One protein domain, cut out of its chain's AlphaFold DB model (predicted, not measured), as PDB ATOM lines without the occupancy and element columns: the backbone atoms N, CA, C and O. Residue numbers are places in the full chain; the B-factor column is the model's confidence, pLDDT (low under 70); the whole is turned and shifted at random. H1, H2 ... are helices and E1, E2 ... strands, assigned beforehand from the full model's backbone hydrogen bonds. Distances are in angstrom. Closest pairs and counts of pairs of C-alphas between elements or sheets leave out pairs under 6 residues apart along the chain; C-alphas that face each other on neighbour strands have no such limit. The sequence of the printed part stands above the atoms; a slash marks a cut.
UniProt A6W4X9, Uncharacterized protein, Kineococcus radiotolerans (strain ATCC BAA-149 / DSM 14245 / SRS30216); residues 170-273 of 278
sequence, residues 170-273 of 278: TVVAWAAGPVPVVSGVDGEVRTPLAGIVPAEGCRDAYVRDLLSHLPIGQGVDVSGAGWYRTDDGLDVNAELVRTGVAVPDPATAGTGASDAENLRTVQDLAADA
ATOM      1  N   THR A 170      32.732  38.454 -42.494       83.44
ATOM      2  CA  THR A 170      32.557  37.129 -41.882       83.44
ATOM      3  C   THR A 170      33.344  36.086 -42.660       83.44
ATOM      4  O   THR A 170      33.340  36.101 -43.889       83.44
ATOM      5  N   VAL A 171      34.002  35.158 -41.968       80.62
ATOM      6  CA  VAL A 171      34.665  34.015 -42.615       80.62
ATOM      7  C   VAL A 171      33.601  33.068 -43.167       80.62
ATOM      8  O   VAL A 171      32.818  32.508 -42.404       80.62
ATOM      9  N   VAL A 172      33.561  32.873 -44.484       76.56
ATOM     10  CA  VAL A 172      32.528  32.056 -45.151       76.56
ATOM     11  C   VAL A 172      33.066  30.741 -45.701       76.56
ATOM     12  O   VAL A 172      32.328  29.761 -45.783       76.56
ATOM     13  N   ALA A 173      34.351  30.690 -46.045       76.50
ATOM     14  CA  ALA A 173      34.985  29.500 -46.595       76.50
ATOM     15  C   ALA A 173      36.513  29.562 -46.450       76.50
ATOM     16  O   ALA A 173      37.074  30.530 -45.937       76.50
ATOM     17  N   TRP A 174      37.182  28.530 -46.956       77.38
ATOM     18  CA  TRP A 174      38.635  28.449 -47.081       77.38
ATOM     19  C   TRP A 174      39.007  28.165 -48.534       77.38
ATOM     20  O   TRP A 174      38.375  27.341 -49.198       77.38
ATOM     21  N   ALA A 175      40.014  28.864 -49.055       72.81
ATOM     22  CA  ALA A 175      40.535  28.597 -50.391       72.81
ATOM     23  C   ALA A 175      41.450  27.354 -50.388       72.81
ATOM     24  O   ALA A 175      41.588  26.649 -49.392       72.81
ATOM     25  N   ALA A 176      42.083  27.045 -51.523       61.66
ATOM     26  CA  ALA A 176      43.077  25.975 -51.566       61.66
ATOM     27  C   ALA A 176      44.301  26.360 -50.709       61.66
ATOM     28  O   ALA A 176      45.111  27.186 -51.125       61.66
ATOM     29  N   GLY A 177      44.417  25.758 -49.522       64.12
ATOM     30  CA  GLY A 177      45.416  26.101 -48.502       64.12
ATOM     31  C   GLY A 177      44.808  26.867 -47.316       64.12
ATOM     32  O   GLY A 177      43.601  27.088 -47.285       64.12
ATOM     33  N   PRO A 178      45.618  27.275 -46.321       76.56
ATOM     34  CA  PRO A 178      45.141  27.993 -45.137       76.56
ATOM     35  C   PRO A 178      44.874  29.481 -45.420       76.56
ATOM     36  O   PRO A 178      45.434  30.360 -44.774       76.56
ATOM     37  N   VAL A 179      44.047  29.768 -46.426       84.69
ATOM     38  CA  VAL A 179      43.684  31.133 -46.828       84.69
ATOM     39  C   VAL A 179      42.187  31.337 -46.582       84.69
ATOM     40  O   VAL A 179      41.383  30.706 -47.281       84.69
ATOM     41  N   PRO A 180      41.799  32.190 -45.616       82.00
ATOM     42  CA  PRO A 180      40.400  32.493 -45.355       82.00
ATOM     43  C   PRO A 180      39.733  33.171 -46.556       82.00
ATOM     44  O   PRO A 180      40.316  34.030 -47.224       82.00
ATOM     45  N   VAL A 181      38.476  32.810 -46.806       83.75
ATOM     46  CA  VAL A 181      37.562  33.571 -47.662       83.75
ATOM     47  C   VAL A 181      36.610  34.327 -46.754       83.75
ATOM     48  O   VAL A 181      35.894  33.720 -45.954       83.75
ATOM     49  N   VAL A 182      36.615  35.650 -46.869       86.56
ATOM     50  CA  VAL A 182      35.767  36.538 -46.080       86.56
ATOM     51  C   VAL A 182      34.698  37.157 -46.963       86.56
ATOM     52  O   VAL A 182      34.989  37.594 -48.070       86.56
ATOM     53  N   SER A 183      33.462  37.193 -46.478       83.25
ATOM     54  CA  SER A 183      32.366  37.927 -47.103       83.25
ATOM     55  C   SER A 183      32.156  39.227 -46.341       83.25
ATOM     56  O   SER A 183      31.820  39.200 -45.155       83.25
ATOM     57  N   GLY A 184      32.358  40.351 -47.023       83.06
ATOM     58  CA  GLY A 184      32.099  41.694 -46.506       83.06
ATOM     59  C   GLY A 184      31.148  42.473 -47.411       83.06
ATOM     60  O   GLY A 184      30.496  41.907 -48.288       83.06
ATOM     61  N   VAL A 185      31.090  43.792 -47.216       74.00
ATOM     62  CA  VAL A 185      30.271  44.707 -48.038       74.00
ATOM     63  C   VAL A 185      30.638  44.682 -49.527       74.00
ATOM     64  O   VAL A 185      29.767  44.875 -50.370       74.00
ATOM     65  N   ASP A 186      31.897  44.373 -49.839       72.75
ATOM     66  CA  ASP A 186      32.435  44.326 -51.203       72.75
ATOM     67  C   ASP A 186      32.347  42.923 -51.843       72.75
ATOM     68  O   ASP A 186      32.842  42.705 -52.949       72.75
ATOM     69  N   GLY A 187      31.705  41.966 -51.162       72.81
ATOM     70  CA  GLY A 187      31.565  40.577 -51.601       72.81
ATOM     71  C   GLY A 187      32.584  39.624 -50.973       72.81
ATOM     72  O   GLY A 187      33.176  39.906 -49.929       72.81
ATOM     73  N   GLU A 188      32.747  38.452 -51.594       81.44
ATOM     74  CA  GLU A 188      33.665  37.408 -51.131       81.44
ATOM     75  C   GLU A 188      35.093  37.649 -51.630       81.44
ATOM     76  O   GLU A 188      35.359  37.666 -52.834       81.44
ATOM     77  N   VAL A 189      36.037  37.768 -50.697       83.62
ATOM     78  CA  VAL A 189      37.450  38.018 -50.983       83.62
ATOM     79  C   VAL A 189      38.317  36.964 -50.306       83.62
ATOM     80  O   VAL A 189      38.088  36.568 -49.164       83.62
ATOM     81  N   ARG A 190      39.332  36.493 -51.034       85.88
ATOM     82  CA  ARG A 190      40.363  35.591 -50.511       85.88
ATOM     83  C   ARG A 190      41.531  36.435 -50.032       85.88
ATOM     84  O   ARG A 190      42.210  37.026 -50.870       85.88
ATOM     85  N   THR A 191      41.788  36.442 -48.731       84.94
ATOM     86  CA  THR A 191      42.853  37.275 -48.163       84.94
ATOM     87  C   THR A 191      43.773  36.400 -47.313       84.94
ATOM     88  O   THR A 191      43.333  35.841 -46.313       84.94
ATOM     89  N   PRO A 192      45.035  36.180 -47.719       90.12
ATOM     90  CA  PRO A 192      45.992  35.460 -46.885       90.12
ATOM     91  C   PRO A 192      46.325  36.277 -45.633       90.12
ATOM     92  O   PRO A 192      46.189  37.499 -45.630       90.12
ATOM     93  N   LEU A 193      46.780  35.609 -44.571       93.88
ATOM     94  CA  LEU A 193      47.298  36.324 -43.408       93.88
ATOM     95  C   LEU A 193      48.598  37.037 -43.794       93.88
ATOM     96  O   LEU A 193      49.498  36.429 -44.372       93.88
ATOM     97  N   ALA A 194      48.674  38.323 -43.471       95.44
ATOM     98  CA  ALA A 194      49.825  39.167 -43.742       95.44
ATOM     99  C   ALA A 194      50.894  39.068 -42.645       95.44
ATOM    100  O   ALA A 194      50.604  38.850 -41.467       95.44
ATOM    101  N   GLY A 195      52.144  39.270 -43.042       94.69
ATOM    102  CA  GLY A 195      53.287  39.455 -42.150       94.69
ATOM    103  C   GLY A 195      53.751  38.207 -41.409       94.69
ATOM    104  O   GLY A 195      54.616  38.329 -40.544       94.69
ATOM    105  N   ILE A 196      53.202  37.029 -41.718       95.19
ATOM    106  CA  ILE A 196      53.546  35.761 -41.071       95.19
ATOM    107  C   ILE A 196      53.541  34.599 -42.065       95.19
ATOM    108  O   ILE A 196      52.781  34.584 -43.032       95.19
ATOM    109  N   VAL A 197      54.330  33.573 -41.765       94.00
ATOM    110  CA  VAL A 197      54.303  32.265 -42.436       94.00
ATOM    111  C   VAL A 197      54.334  31.146 -41.396       94.00
ATOM    112  O   VAL A 197      54.739  31.391 -40.257       94.00
ATOM    113  N   PRO A 198      53.919  29.912 -41.740       91.25
ATOM    114  CA  PRO A 198      54.071  28.781 -40.833       91.25
ATOM    115  C   PRO A 198      55.536  28.613 -40.418       91.25
ATOM    116  O   PRO A 198      56.425  28.653 -41.272       91.25
ATOM    117  N   ALA A 199      55.777  28.392 -39.125       91.38
ATOM    118  CA  ALA A 199      57.104  28.032 -38.645       91.38
ATOM    119  C   ALA A 199      57.545  26.692 -39.265       91.38
ATOM    120  O   ALA A 199      56.712  25.849 -39.630       91.38
ATOM    121  N   GLU A 200      58.855  26.490 -39.405       88.62
ATOM    122  CA  GLU A 200      59.401  25.253 -39.966       88.62
ATOM    123  C   GLU A 200      58.891  24.034 -39.176       88.62
ATOM    124  O   GLU A 200      58.920  24.018 -37.951       88.62
ATOM    125  N   GLY A 201      58.350  23.029 -39.872       85.38
ATOM    126  CA  GLY A 201      57.767  21.837 -39.237       85.38
ATOM    127  C   GLY A 201      56.388  22.030 -38.582       85.38
ATOM    128  O   GLY A 201      55.741  21.040 -38.255       85.38
ATOM    129  N   CYS A 202      55.869  23.257 -38.467       87.62
ATOM    130  CA  CYS A 202      54.596  23.542 -37.791       87.62
ATOM    131  C   CYS A 202      53.372  23.641 -38.709       87.62
ATOM    132  O   CYS A 202      52.316  24.084 -38.259       87.62
ATOM    133  N   ARG A 203      53.458  23.245 -39.985       86.81
ATOM    134  CA  ARG A 203      52.369  23.472 -40.954       86.81
ATOM    135  C   ARG A 203      51.010  22.955 -40.469       86.81
ATOM    136  O   ARG A 203      50.037  23.693 -40.547       86.81
ATOM    137  N   ASP A 204      50.935  21.741 -39.936       84.69
ATOM    138  CA  ASP A 204      49.655  21.164 -39.496       84.69
ATOM    139  C   ASP A 204      49.102  21.857 -38.243       84.69
ATOM    140  O   ASP A 204      47.900  22.112 -38.153       84.69
ATOM    141  N   ALA A 205      49.979  22.220 -37.301       86.88
ATOM    142  CA  ALA A 205      49.609  22.986 -36.113       86.88
ATOM    143  C   ALA A 205      49.127  24.395 -36.487       86.88
ATOM    144  O   ALA A 205      48.077  24.820 -36.018       86.88
ATOM    145  N   TYR A 206      49.829  25.063 -37.405       87.75
ATOM    146  CA  TYR A 206      49.436  26.351 -37.967       87.75
ATOM    147  C   TYR A 206      48.037  26.286 -38.587       87.75
ATOM    148  O   TYR A 206      47.189  27.110 -38.263       87.75
ATOM    149  N   VAL A 207      47.767  25.294 -39.447       85.94
ATOM    150  CA  VAL A 207      46.448  25.150 -40.089       85.94
ATOM    151  C   VAL A 207      45.359  24.894 -39.050       85.94
ATOM    152  O   VAL A 207      44.304  25.522 -39.103       85.94
ATOM    153  N   ARG A 208      45.600  23.985 -38.100       85.00
ATOM    154  CA  ARG A 208      44.637  23.658 -37.044       85.00
ATOM    155  C   ARG A 208      44.306  24.880 -36.188       85.00
ATOM    156  O   ARG A 208      43.129  25.149 -35.952       85.00
ATOM    157  N   ASP A 209      45.322  25.599 -35.727       88.44
ATOM    158  CA  ASP A 209      45.146  26.739 -34.829       88.44
ATOM    159  C   ASP A 209      44.478  27.896 -35.580       88.44
ATOM    160  O   ASP A 209      43.502  28.465 -35.096       88.44
ATOM    161  N   LEU A 210      44.880  28.149 -36.828       89.88
ATOM    162  CA  LEU A 210      44.223  29.119 -37.698       89.88
ATOM    163  C   LEU A 210      42.725  28.814 -37.885       89.88
ATOM    164  O   LEU A 210      41.898  29.714 -37.744       89.88
ATOM    165  N   LEU A 211      42.358  27.554 -38.145       85.81
ATOM    166  CA  LEU A 211      40.954  27.131 -38.250       85.81
ATOM    167  C   LEU A 211      40.193  27.287 -36.927       85.81
ATOM    168  O   LEU A 211      38.999  27.579 -36.936       85.81
ATOM    169  N   SER A 212      40.874  27.099 -35.795       86.31
ATOM    170  CA  SER A 212      40.292  27.305 -34.469       86.31
ATOM    171  C   SER A 212      40.064  28.784 -34.155       86.31
ATOM    172  O   SER A 212      39.099  29.111 -33.467       86.31
ATOM    173  N   HIS A 213      40.941  29.675 -34.625       90.06
ATOM    174  CA  HIS A 213      40.804  31.120 -34.433       90.06
ATOM    175  C   HIS A 213      39.791  31.746 -35.397       90.06
ATOM    176  O   HIS A 213      39.134  32.717 -35.029       90.06
ATOM    177  N   LEU A 214      39.651  31.188 -36.604       88.44
ATOM    178  CA  LEU A 214      38.786  31.685 -37.677       88.44
ATOM    179  C   LEU A 214      37.766  30.629 -38.149       88.44
ATOM    180  O   LEU A 214      37.764  30.251 -39.323       88.44
ATOM    181  N   PRO A 215      36.872  30.126 -37.280       83.62
ATOM    182  CA  PRO A 215      35.836  29.202 -37.728       83.62
ATOM    183  C   PRO A 215      34.911  29.866 -38.761       83.62
ATOM    184  O   PRO A 215      34.734  31.084 -38.779       83.62
ATOM    185  N   ILE A 216      34.275  29.066 -39.622       81.31
ATOM    186  CA  ILE A 216      33.246  29.586 -40.536       81.31
ATOM    187  C   ILE A 216      32.122  30.221 -39.703       81.31
ATOM    188  O   ILE A 216      31.655  29.632 -38.727       81.31
ATOM    189  N   GLY A 217      31.703  31.424 -40.088       77.62
ATOM    190  CA  GLY A 217      30.764  32.261 -39.345       77.62
ATOM    191  C   GLY A 217      31.426  33.225 -38.355       77.62
ATOM    192  O   GLY A 217      30.722  34.045 -37.771       77.62
ATOM    193  N   GLN A 218      32.751  33.171 -38.173       85.56
ATOM    194  CA  GLN A 218      33.476  34.118 -37.325       85.56
ATOM    195  C   GLN A 218      33.430  35.523 -37.931       85.56
ATOM    196  O   GLN A 218      33.873  35.734 -39.065       85.56
ATOM    197  N   GLY A 219      32.931  36.486 -37.153       85.81
ATOM    198  CA  GLY A 219      33.026  37.904 -37.482       85.81
ATOM    199  C   GLY A 219      34.475  38.367 -37.376       85.81
ATOM    200  O   GLY A 219      35.140  38.094 -36.372       85.81
ATOM    201  N   VAL A 220      34.967  39.040 -38.414       92.81
ATOM    202  CA  VAL A 220      36.338  39.547 -38.498       92.81
ATOM    203  C   VAL A 220      36.391  40.953 -39.085       92.81
ATOM    204  O   VAL A 220      35.629  41.307 -39.981       92.81
ATOM    205  N   ASP A 221      37.352  41.726 -38.604       93.00
ATOM    206  CA  ASP A 221      37.881  42.908 -39.257       93.00
ATOM    207  C   ASP A 221      39.200  42.538 -39.936       93.00
ATOM    208  O   ASP A 221      40.131  42.040 -39.295       93.00
ATOM    209  N   VAL A 222      39.273  42.781 -41.243       91.88
ATOM    210  CA  VAL A 222      40.489  42.581 -42.036       91.88
ATOM    211  C   VAL A 222      41.040  43.948 -42.398       91.88
ATOM    212  O   VAL A 222      40.347  44.762 -43.004       91.88
ATOM    213  N   SER A 223      42.284  44.215 -42.008       90.19
ATOM    214  CA  SER A 223      42.949  45.490 -42.282       90.19
ATOM    215  C   SER A 223      44.217  45.305 -43.110       90.19
ATOM    216  O   SER A 223      44.850  44.246 -43.079       90.19
ATOM    217  N   GLY A 224      44.574  46.354 -43.854       89.38
ATOM    218  CA  GLY A 224      45.789  46.389 -44.666       89.38
ATOM    219  C   GLY A 224      45.877  45.210 -45.634       89.38
ATOM    220  O   GLY A 224      44.911  44.893 -46.327       89.38
ATOM    221  N   ALA A 225      47.035  44.554 -45.660       89.75
ATOM    222  CA  ALA A 225      47.292  43.426 -46.555       89.75
ATOM    223  C   ALA A 225      46.675  42.081 -46.117       89.75
ATOM    224  O   ALA A 225      46.762  41.113 -46.871       89.75
ATOM    225  N   GLY A 226      46.069  41.993 -44.926       92.81
ATOM    226  CA  GLY A 226      45.581  40.720 -44.376       92.81
ATOM    227  C   GLY A 226      45.830  40.546 -42.880       92.81
ATOM    228  O   GLY A 226      46.227  39.470 -42.429       92.81
ATOM    229  N   TRP A 227      45.638  41.609 -42.102       95.31
ATOM    230  CA  TRP A 227      45.736  41.578 -40.644       95.31
ATOM    231  C   TRP A 227      44.353  41.334 -40.052       95.31
ATOM    232  O   TRP A 227      43.465  42.181 -40.187       95.31
ATOM    233  N   TYR A 228      44.173  40.164 -39.439       94.81
ATOM    234  CA  TYR A 228      42.879  39.679 -38.974       94.81
ATOM    235  C   TYR A 228      42.669  39.966 -37.494       94.81
ATOM    236  O   TYR A 228      43.439  39.520 -36.641       94.81
ATOM    237  N   ARG A 229      41.552  40.626 -37.190       95.50
ATOM    238  CA  ARG A 229      41.043  40.769 -35.831       95.50
ATOM    239  C   ARG A 229      39.627  40.224 -35.748       95.50
ATOM    240  O   ARG A 229      38.788  40.591 -36.559       95.50
ATOM    241  N   THR A 230      39.344  39.344 -34.802       92.75
ATOM    242  CA  THR A 230      37.979  38.843 -34.595       92.75
ATOM    243  C   THR A 230      37.089  39.914 -33.957       92.75
ATOM    244  O   THR A 230      37.573  40.883 -33.367       92.75
ATOM    245  N   ASP A 231      35.771  39.743 -34.058       85.50
ATOM    246  CA  ASP A 231      34.762  40.628 -33.457       85.50
ATOM    247  C   ASP A 231      34.868  40.740 -31.922       85.50
ATOM    248  O   ASP A 231      34.499  41.760 -31.331       85.50
ATOM    249  N   ASP A 232      35.414  39.707 -31.279       84.12
ATOM    250  CA  ASP A 232      35.752  39.661 -29.858       84.12
ATOM    251  C   ASP A 232      37.186  40.117 -29.529       84.12
ATOM    252  O   ASP A 232      37.592  40.100 -28.366       84.12
ATOM    253  N   GLY A 233      37.918  40.627 -30.522       87.19
ATOM    254  CA  GLY A 233      39.159  41.381 -30.339       87.19
ATOM    255  C   GLY A 233      40.448  40.559 -30.377       87.19
ATOM    256  O   GLY A 233      41.510  41.116 -30.096       87.19
ATOM    257  N   LEU A 234      40.393  39.274 -30.735       92.62
ATOM    258  CA  LEU A 234      41.588  38.452 -30.924       92.62
ATOM    259  C   LEU A 234      42.329  38.891 -32.189       92.62
ATOM    260  O   LEU A 234      41.778  38.858 -33.287       92.62
ATOM    261  N   ASP A 235      43.598  39.255 -32.037       95.25
ATOM    262  CA  ASP A 235      44.515  39.458 -33.156       95.25
ATOM    263  C   ASP A 235      45.096  38.106 -33.587       95.25
ATOM    264  O   ASP A 235      45.912  37.511 -32.877       95.25
ATOM    265  N   VAL A 236      44.613  37.582 -34.714       95.88
ATOM    266  CA  VAL A 236      44.894  36.203 -35.140       95.88
ATOM    267  C   VAL A 236      46.354  36.049 -35.554       95.88
ATOM    268  O   VAL A 236      46.994  35.063 -35.190       95.88
ATOM    269  N   ASN A 237      46.902  37.032 -36.274       96.62
ATOM    270  CA  ASN A 237      48.290  37.005 -36.730       96.62
ATOM    271  C   ASN A 237      49.242  36.991 -35.523       96.62
ATOM    272  O   ASN A 237      50.163  36.175 -35.464       96.62
ATOM    273  N   ALA A 238      48.974  37.842 -34.530       95.31
ATOM    274  CA  ALA A 238      49.740  37.888 -33.291       95.31
ATOM    275  C   ALA A 238      49.597  36.616 -32.441       95.31
ATOM    276  O   ALA A 238      50.574  36.182 -31.834       95.31
ATOM    277  N   GLU A 239      48.406  36.012 -32.370       94.88
ATOM    278  CA  GLU A 239      48.199  34.787 -31.588       94.88
ATOM    279  C   GLU A 239      48.948  33.591 -32.186       94.88
ATOM    280  O   GLU A 239      49.595  32.864 -31.439       94.88
ATOM    281  N   LEU A 240      48.961  33.436 -33.513       94.75
ATOM    282  CA  LEU A 240      49.709  32.359 -34.178       94.75
ATOM    283  C   LEU A 240      51.227  32.470 -33.970       94.75
ATOM    284  O   LEU A 240      51.922  31.458 -33.872       94.75
ATOM    285  N   VAL A 241      51.755  33.694 -33.886       95.50
ATOM    286  CA  VAL A 241      53.163  33.917 -33.526       95.50
ATOM    287  C   VAL A 241      53.392  33.633 -32.045       95.50
ATOM    288  O   VAL A 241      54.344  32.948 -31.688       95.50
ATOM    289  N   ARG A 242      52.486  34.082 -31.172       93.12
ATOM    290  CA  ARG A 242      52.563  33.860 -29.720       93.12
ATOM    291  C   ARG A 242      52.543  32.378 -29.342       93.12
ATOM    292  O   ARG A 242      53.193  31.999 -28.370       93.12
ATOM    293  N   THR A 243      51.821  31.537 -30.082       91.12
ATOM    294  CA  THR A 243      51.814  30.078 -29.876       91.12
ATOM    295  C   THR A 243      53.010  29.371 -30.522       91.12
ATOM    296  O   THR A 243      53.190  28.170 -30.319       91.12
ATOM    297  N   GLY A 244      53.845  30.097 -31.273       93.31
ATOM    298  CA  GLY A 244      55.049  29.581 -31.922       93.31
ATOM    299  C   GLY A 244      54.791  28.793 -33.208       93.31
ATOM    300  O   GLY A 244      55.728  28.227 -33.765       93.31
ATOM    301  N   VAL A 245      53.547  28.728 -33.698       93.75
ATOM    302  CA  VAL A 245      53.208  27.983 -34.928       93.75
ATOM    303  C   VAL A 245      53.441  28.800 -36.202       93.75
ATOM    304  O   VAL A 245      53.455  28.241 -37.302       93.75
ATOM    305  N   ALA A 246      53.637  30.111 -36.067       94.31
ATOM    306  CA  ALA A 246      53.986  31.028 -37.143       94.31
ATOM    307  C   ALA A 246      55.217  31.870 -36.787       94.31
ATOM    308  O   ALA A 246      55.462  32.168 -35.620       94.31
ATOM    309  N   VAL A 247      55.956  32.295 -37.810       95.12
ATOM    310  CA  VAL A 247      57.066  33.249 -37.687       95.12
ATOM    311  C   VAL A 247      56.794  34.493 -38.533       95.12
ATOM    312  O   VAL A 247      56.129  34.382 -39.568       95.12
ATOM    313  N   PRO A 248      57.294  35.673 -38.125       96.38
ATOM    314  CA  PRO A 248      57.161  36.887 -38.919       96.38
ATOM    315  C   PRO A 248      57.817  36.747 -40.296       96.38
ATOM    316  O   PRO A 248      58.960  36.306 -40.404       96.38
ATOM    317  N   ASP A 249      57.115  37.195 -41.334       95.50
ATOM    318  CA  ASP A 249      57.628  37.290 -42.699       95.50
ATOM    319  C   ASP A 249      57.283  38.659 -43.313       95.50
ATOM    320  O   ASP A 249      56.159  38.868 -43.784       95.50
ATOM    321  N   PRO A 250      58.249  39.597 -43.356       93.75
ATOM    322  CA  PRO A 250      58.058  40.918 -43.948       93.75
ATOM    323  C   PRO A 250      57.609  40.891 -45.413       93.75
ATOM    324  O   PRO A 250      56.974  41.843 -45.860       93.75
ATOM    325  N   ALA A 251      57.900  39.821 -46.164       92.88
ATOM    326  CA  ALA A 251      57.534  39.727 -47.577       92.88
ATOM    327  C   ALA A 251      56.012  39.672 -47.799       92.88
ATOM    328  O   ALA A 251      55.539  39.972 -48.895       92.88
ATOM    329  N   THR A 252      55.243  39.320 -46.764       91.06
ATOM    330  CA  THR A 252      53.780  39.181 -46.827       91.06
ATOM    331  C   THR A 252      53.030  40.306 -46.106       91.06
ATOM    332  O   THR A 252      51.805  40.325 -46.126       91.06
ATOM    333  N   ALA A 253      53.731  41.239 -45.450       87.50
ATOM    334  CA  ALA A 253      53.133  42.209 -44.525       87.50
ATOM    335  C   ALA A 253      52.310  43.320 -45.195       87.50
ATOM    336  O   ALA A 253      51.445  43.897 -44.543       87.50
ATOM    337  N   GLY A 254      52.560  43.611 -46.474       91.12
ATOM    338  CA  GLY A 254      52.093  44.839 -47.123       91.12
ATOM    339  C   GLY A 254      53.070  46.001 -46.931       91.12
ATOM    340  O   GLY A 254      54.145  45.841 -46.355       91.12
ATOM    341  N   THR A 255      52.727  47.177 -47.461       92.38
ATOM    342  CA  THR A 255      53.614  48.360 -47.465       92.38
ATOM    343  C   THR A 255      53.011  49.581 -46.767       92.38
ATOM    344  O   THR A 255      53.622  50.650 -46.780       92.38
ATOM    345  N   GLY A 256      51.805  49.474 -46.200       93.19
ATOM    346  CA  GLY A 256      51.141  50.578 -45.507       93.19
ATOM    347  C   GLY A 256      51.754  50.892 -44.135       93.19
ATOM    348  O   GLY A 256      52.456  50.081 -43.541       93.19
ATOM    349  N   ALA A 257      51.447  52.071 -43.583       91.19
ATOM    350  CA  ALA A 257      51.906  52.446 -42.239       91.19
ATOM    351  C   ALA A 257      51.364  51.494 -41.154       91.19
ATOM    352  O   ALA A 257      52.121  51.054 -40.292       91.19
ATOM    353  N   SER A 258      50.082  51.123 -41.243       89.06
ATOM    354  CA  SER A 258      49.463  50.137 -40.348       89.06
ATOM    355  C   SER A 258      50.055  48.737 -40.526       89.06
ATOM    356  O   SER A 258      50.226  48.024 -39.545       89.06
ATOM    357  N   ASP A 259      50.434  48.362 -41.753       93.69
ATOM    358  CA  ASP A 259      51.112  47.089 -42.019       93.69
ATOM    359  C   ASP A 259      52.482  47.036 -41.329       93.69
ATOM    360  O   ASP A 259      52.829  46.038 -40.703       93.69
ATOM    361  N   ALA A 260      53.249  48.129 -41.395       94.00
ATOM    362  CA  ALA A 260      54.551  48.232 -40.742       94.00
ATOM    363  C   ALA A 260      54.446  48.217 -39.207       94.00
ATOM    364  O   ALA A 260      55.324  47.680 -38.531       94.00
ATOM    365  N   GLU A 261      53.392  48.813 -38.646       94.81
ATOM    366  CA  GLU A 261      53.109  48.757 -37.210       94.81
ATOM    367  C   GLU A 261      52.748  47.338 -36.761       94.81
ATOM    368  O   GLU A 261      53.391  46.811 -35.853       94.81
ATOM    369  N   ASN A 262      51.812  46.689 -37.454       94.81
ATOM    370  CA  ASN A 262      51.405  45.316 -37.159       94.81
ATOM    371  C   ASN A 262      52.570  44.325 -37.325       94.81
ATOM    372  O   ASN A 262      52.750  43.439 -36.488       94.81
ATOM    373  N   LEU A 263      53.407  44.504 -38.357       96.44
ATOM    374  CA  LEU A 263      54.616  43.702 -38.554       96.44
ATOM    375  C   LEU A 263      55.579  43.838 -37.371       96.44
ATOM    376  O   LEU A 263      56.098  42.833 -36.891       96.44
ATOM    377  N   ARG A 264      55.790  45.061 -36.871       95.94
ATOM    378  CA  ARG A 264      56.629  45.285 -35.688       95.94
ATOM    379  C   ARG A 264      56.059  44.566 -34.467       95.94
ATOM    380  O   ARG A 264      56.801  43.883 -33.775       95.94
ATOM    381  N   THR A 265      54.744  44.635 -34.251       94.62
ATOM    382  CA  THR A 265      54.086  43.917 -33.149       94.62
ATOM    383  C   THR A 265      54.325  42.410 -33.211       94.62
ATOM    384  O   THR A 265      54.665  41.809 -32.193       94.62
ATOM    385  N   VAL A 266      54.178  41.775 -34.379       95.38
ATOM    386  CA  VAL A 266      54.431  40.329 -34.486       95.38
ATOM    387  C   VAL A 266      55.918  39.983 -34.381       95.38
ATOM    388  O   VAL A 266      56.251  38.934 -33.838       95.38
ATOM    389  N   GLN A 267      56.820  40.859 -34.834       95.31
ATOM    390  CA  GLN A 267      58.266  40.691 -34.647       95.31
ATOM    391  C   GLN A 267      58.669  40.743 -33.173       95.31
ATOM    392  O   GLN A 267      59.415  39.875 -32.723       95.31
ATOM    393  N   ASP A 268      58.132  41.702 -32.420       94.19
ATOM    394  CA  ASP A 268      58.380  41.823 -30.983       94.19
ATOM    395  C   ASP A 268      57.853  40.587 -30.235       94.19
ATOM    396  O   ASP A 268      58.542  40.032 -29.384       94.19
ATOM    397  N   LEU A 269      56.667  40.083 -30.604       92.81
ATOM    398  CA  LEU A 269      56.098  38.863 -30.016       92.81
ATOM    399  C   LEU A 269      56.912  37.603 -30.326       92.81
ATOM    400  O   LEU A 269      56.974  36.699 -29.495       92.81
ATOM    401  N   ALA A 270      57.522  37.522 -31.508       90.56
ATOM    402  CA  ALA A 270      58.316  36.364 -31.905       90.56
ATOM    403  C   ALA A 270      59.591  36.202 -31.063       90.56
ATOM    404  O   ALA A 270      60.080  35.082 -30.930       90.56
ATOM    405  N   ALA A 271      60.115  37.287 -30.483       87.75
ATOM    406  CA  ALA A 271      61.300  37.238 -29.625       87.75
ATOM    407  C   ALA A 271      61.069  36.417 -28.343       87.75
ATOM    408  O   ALA A 271      61.987  35.741 -27.876       87.75
ATOM    409  N   ASP A 272      59.838  36.437 -27.826       84.94
ATOM    410  CA  ASP A 272      59.431  35.740 -26.601       84.94
ATOM    411  C   ASP A 272      58.621  34.461 -26.879       84.94
ATOM    412  O   ASP A 272      58.222  33.748 -25.950       84.94
ATOM    413  N   ALA A 273      58.342  34.166 -28.151       81.00
ATOM    414  CA  ALA A 273      57.526  33.027 -28.531       81.00
ATOM    415  C   ALA A 273      58.254  31.703 -28.235       81.00
ATOM    416  O   ALA A 273      59.460  31.571 -28.481       81.00
TER     417      ALA A 273
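What this domain is: This is residues 170 to 273 of the 278 residues of an uncharacterized protein of Kineococcus radiotolerans (strain ATCC BAA-149 / DSM 14245 / SRS30216) (UniProt A6W4X9). The short helix H2 sits near the middle, with the helices H1 and H3, the two-stranded sheet E4 E7 and strand E6 of the hairpin E5 E6 packed round it. The antiparallel sheet E1 E2 E3 makes one end of the longest axis, meeting the hairpin where E1 and E5 begin, while H3 and E4 E7 lie toward the other end. The 104 printed residues hold three named helices and seven named strands, in the order E1 E2 E3 E4 H1 E5 E6 H2 E7 H3, and the class is mixed, helices and strands. The whole is compact, with a radius of gyration of the C-alphas of 12.6 A and spans of 36 by 31 by 25 A.

How they stand to each other: Begin with E1, residues 170 to 174, E2, residues 180 to 184, and E3, residues 187 to 190: they form a meander, each strand the antiparallel neighbour of the one before. Look for N 170 and O 183, 2.9 A apart, between E1 and E2, and for N 189 and O 182, 2.8 A apart, between E2 and E3. Next come E4, residues 196 to 198, and H1, residues 203 to 213. E5, residues 219 to 223, and E6, residues 227 to 230, form an antiparallel hairpin, with N 221 and O 229 at 2.7 A. The closest C-alphas of E1 and E5 are those of Thr 170 and Gly 219, 4.5 A apart. H2, residues 236 to 242, touches H1 at a steep tilt of 51 degrees, opposite ways, closest at the C-alphas of His 213 and Val 236, 6.6 A. E7, residues 246 to 248, is antiparallel to E4, with N 247 and O 197 at 2.9 A. H3, residues 257 to 272, touches H2 with residues 265 to 272 alone, at a shallow tilt of 27 degrees, the same way; the C-alphas of Ala 238 and Val 266 come closest, 5.4 A. H1 and H3 are apart. Every O i to N i+4 pair is within hydrogen-bond range in H1 and H2; in H3, 11 of 12 are.

Where its parts are: Find C-alpha 170 at (32.557, 37.129, -41.882), where E1 begins. H1 starts at C-alpha 203, (52.369, 23.472, -40.954), and runs 15.3 A; E5 runs 13.4 A and E2 12.4 A. H3 is the longest helix, 24.1 A, ending at C-alpha 272, (59.431, 35.740, -26.601).

The domain as a whole: The two C-alphas farthest apart are those of Gly 187 and Asp 272, 37.7 A. The printed part has no cut. The link from E7 to H3 is short, with 8 residues; the other links are tight. The mean pLDDT of the printed part is 88.4, and residues 176 to 177 are under 70.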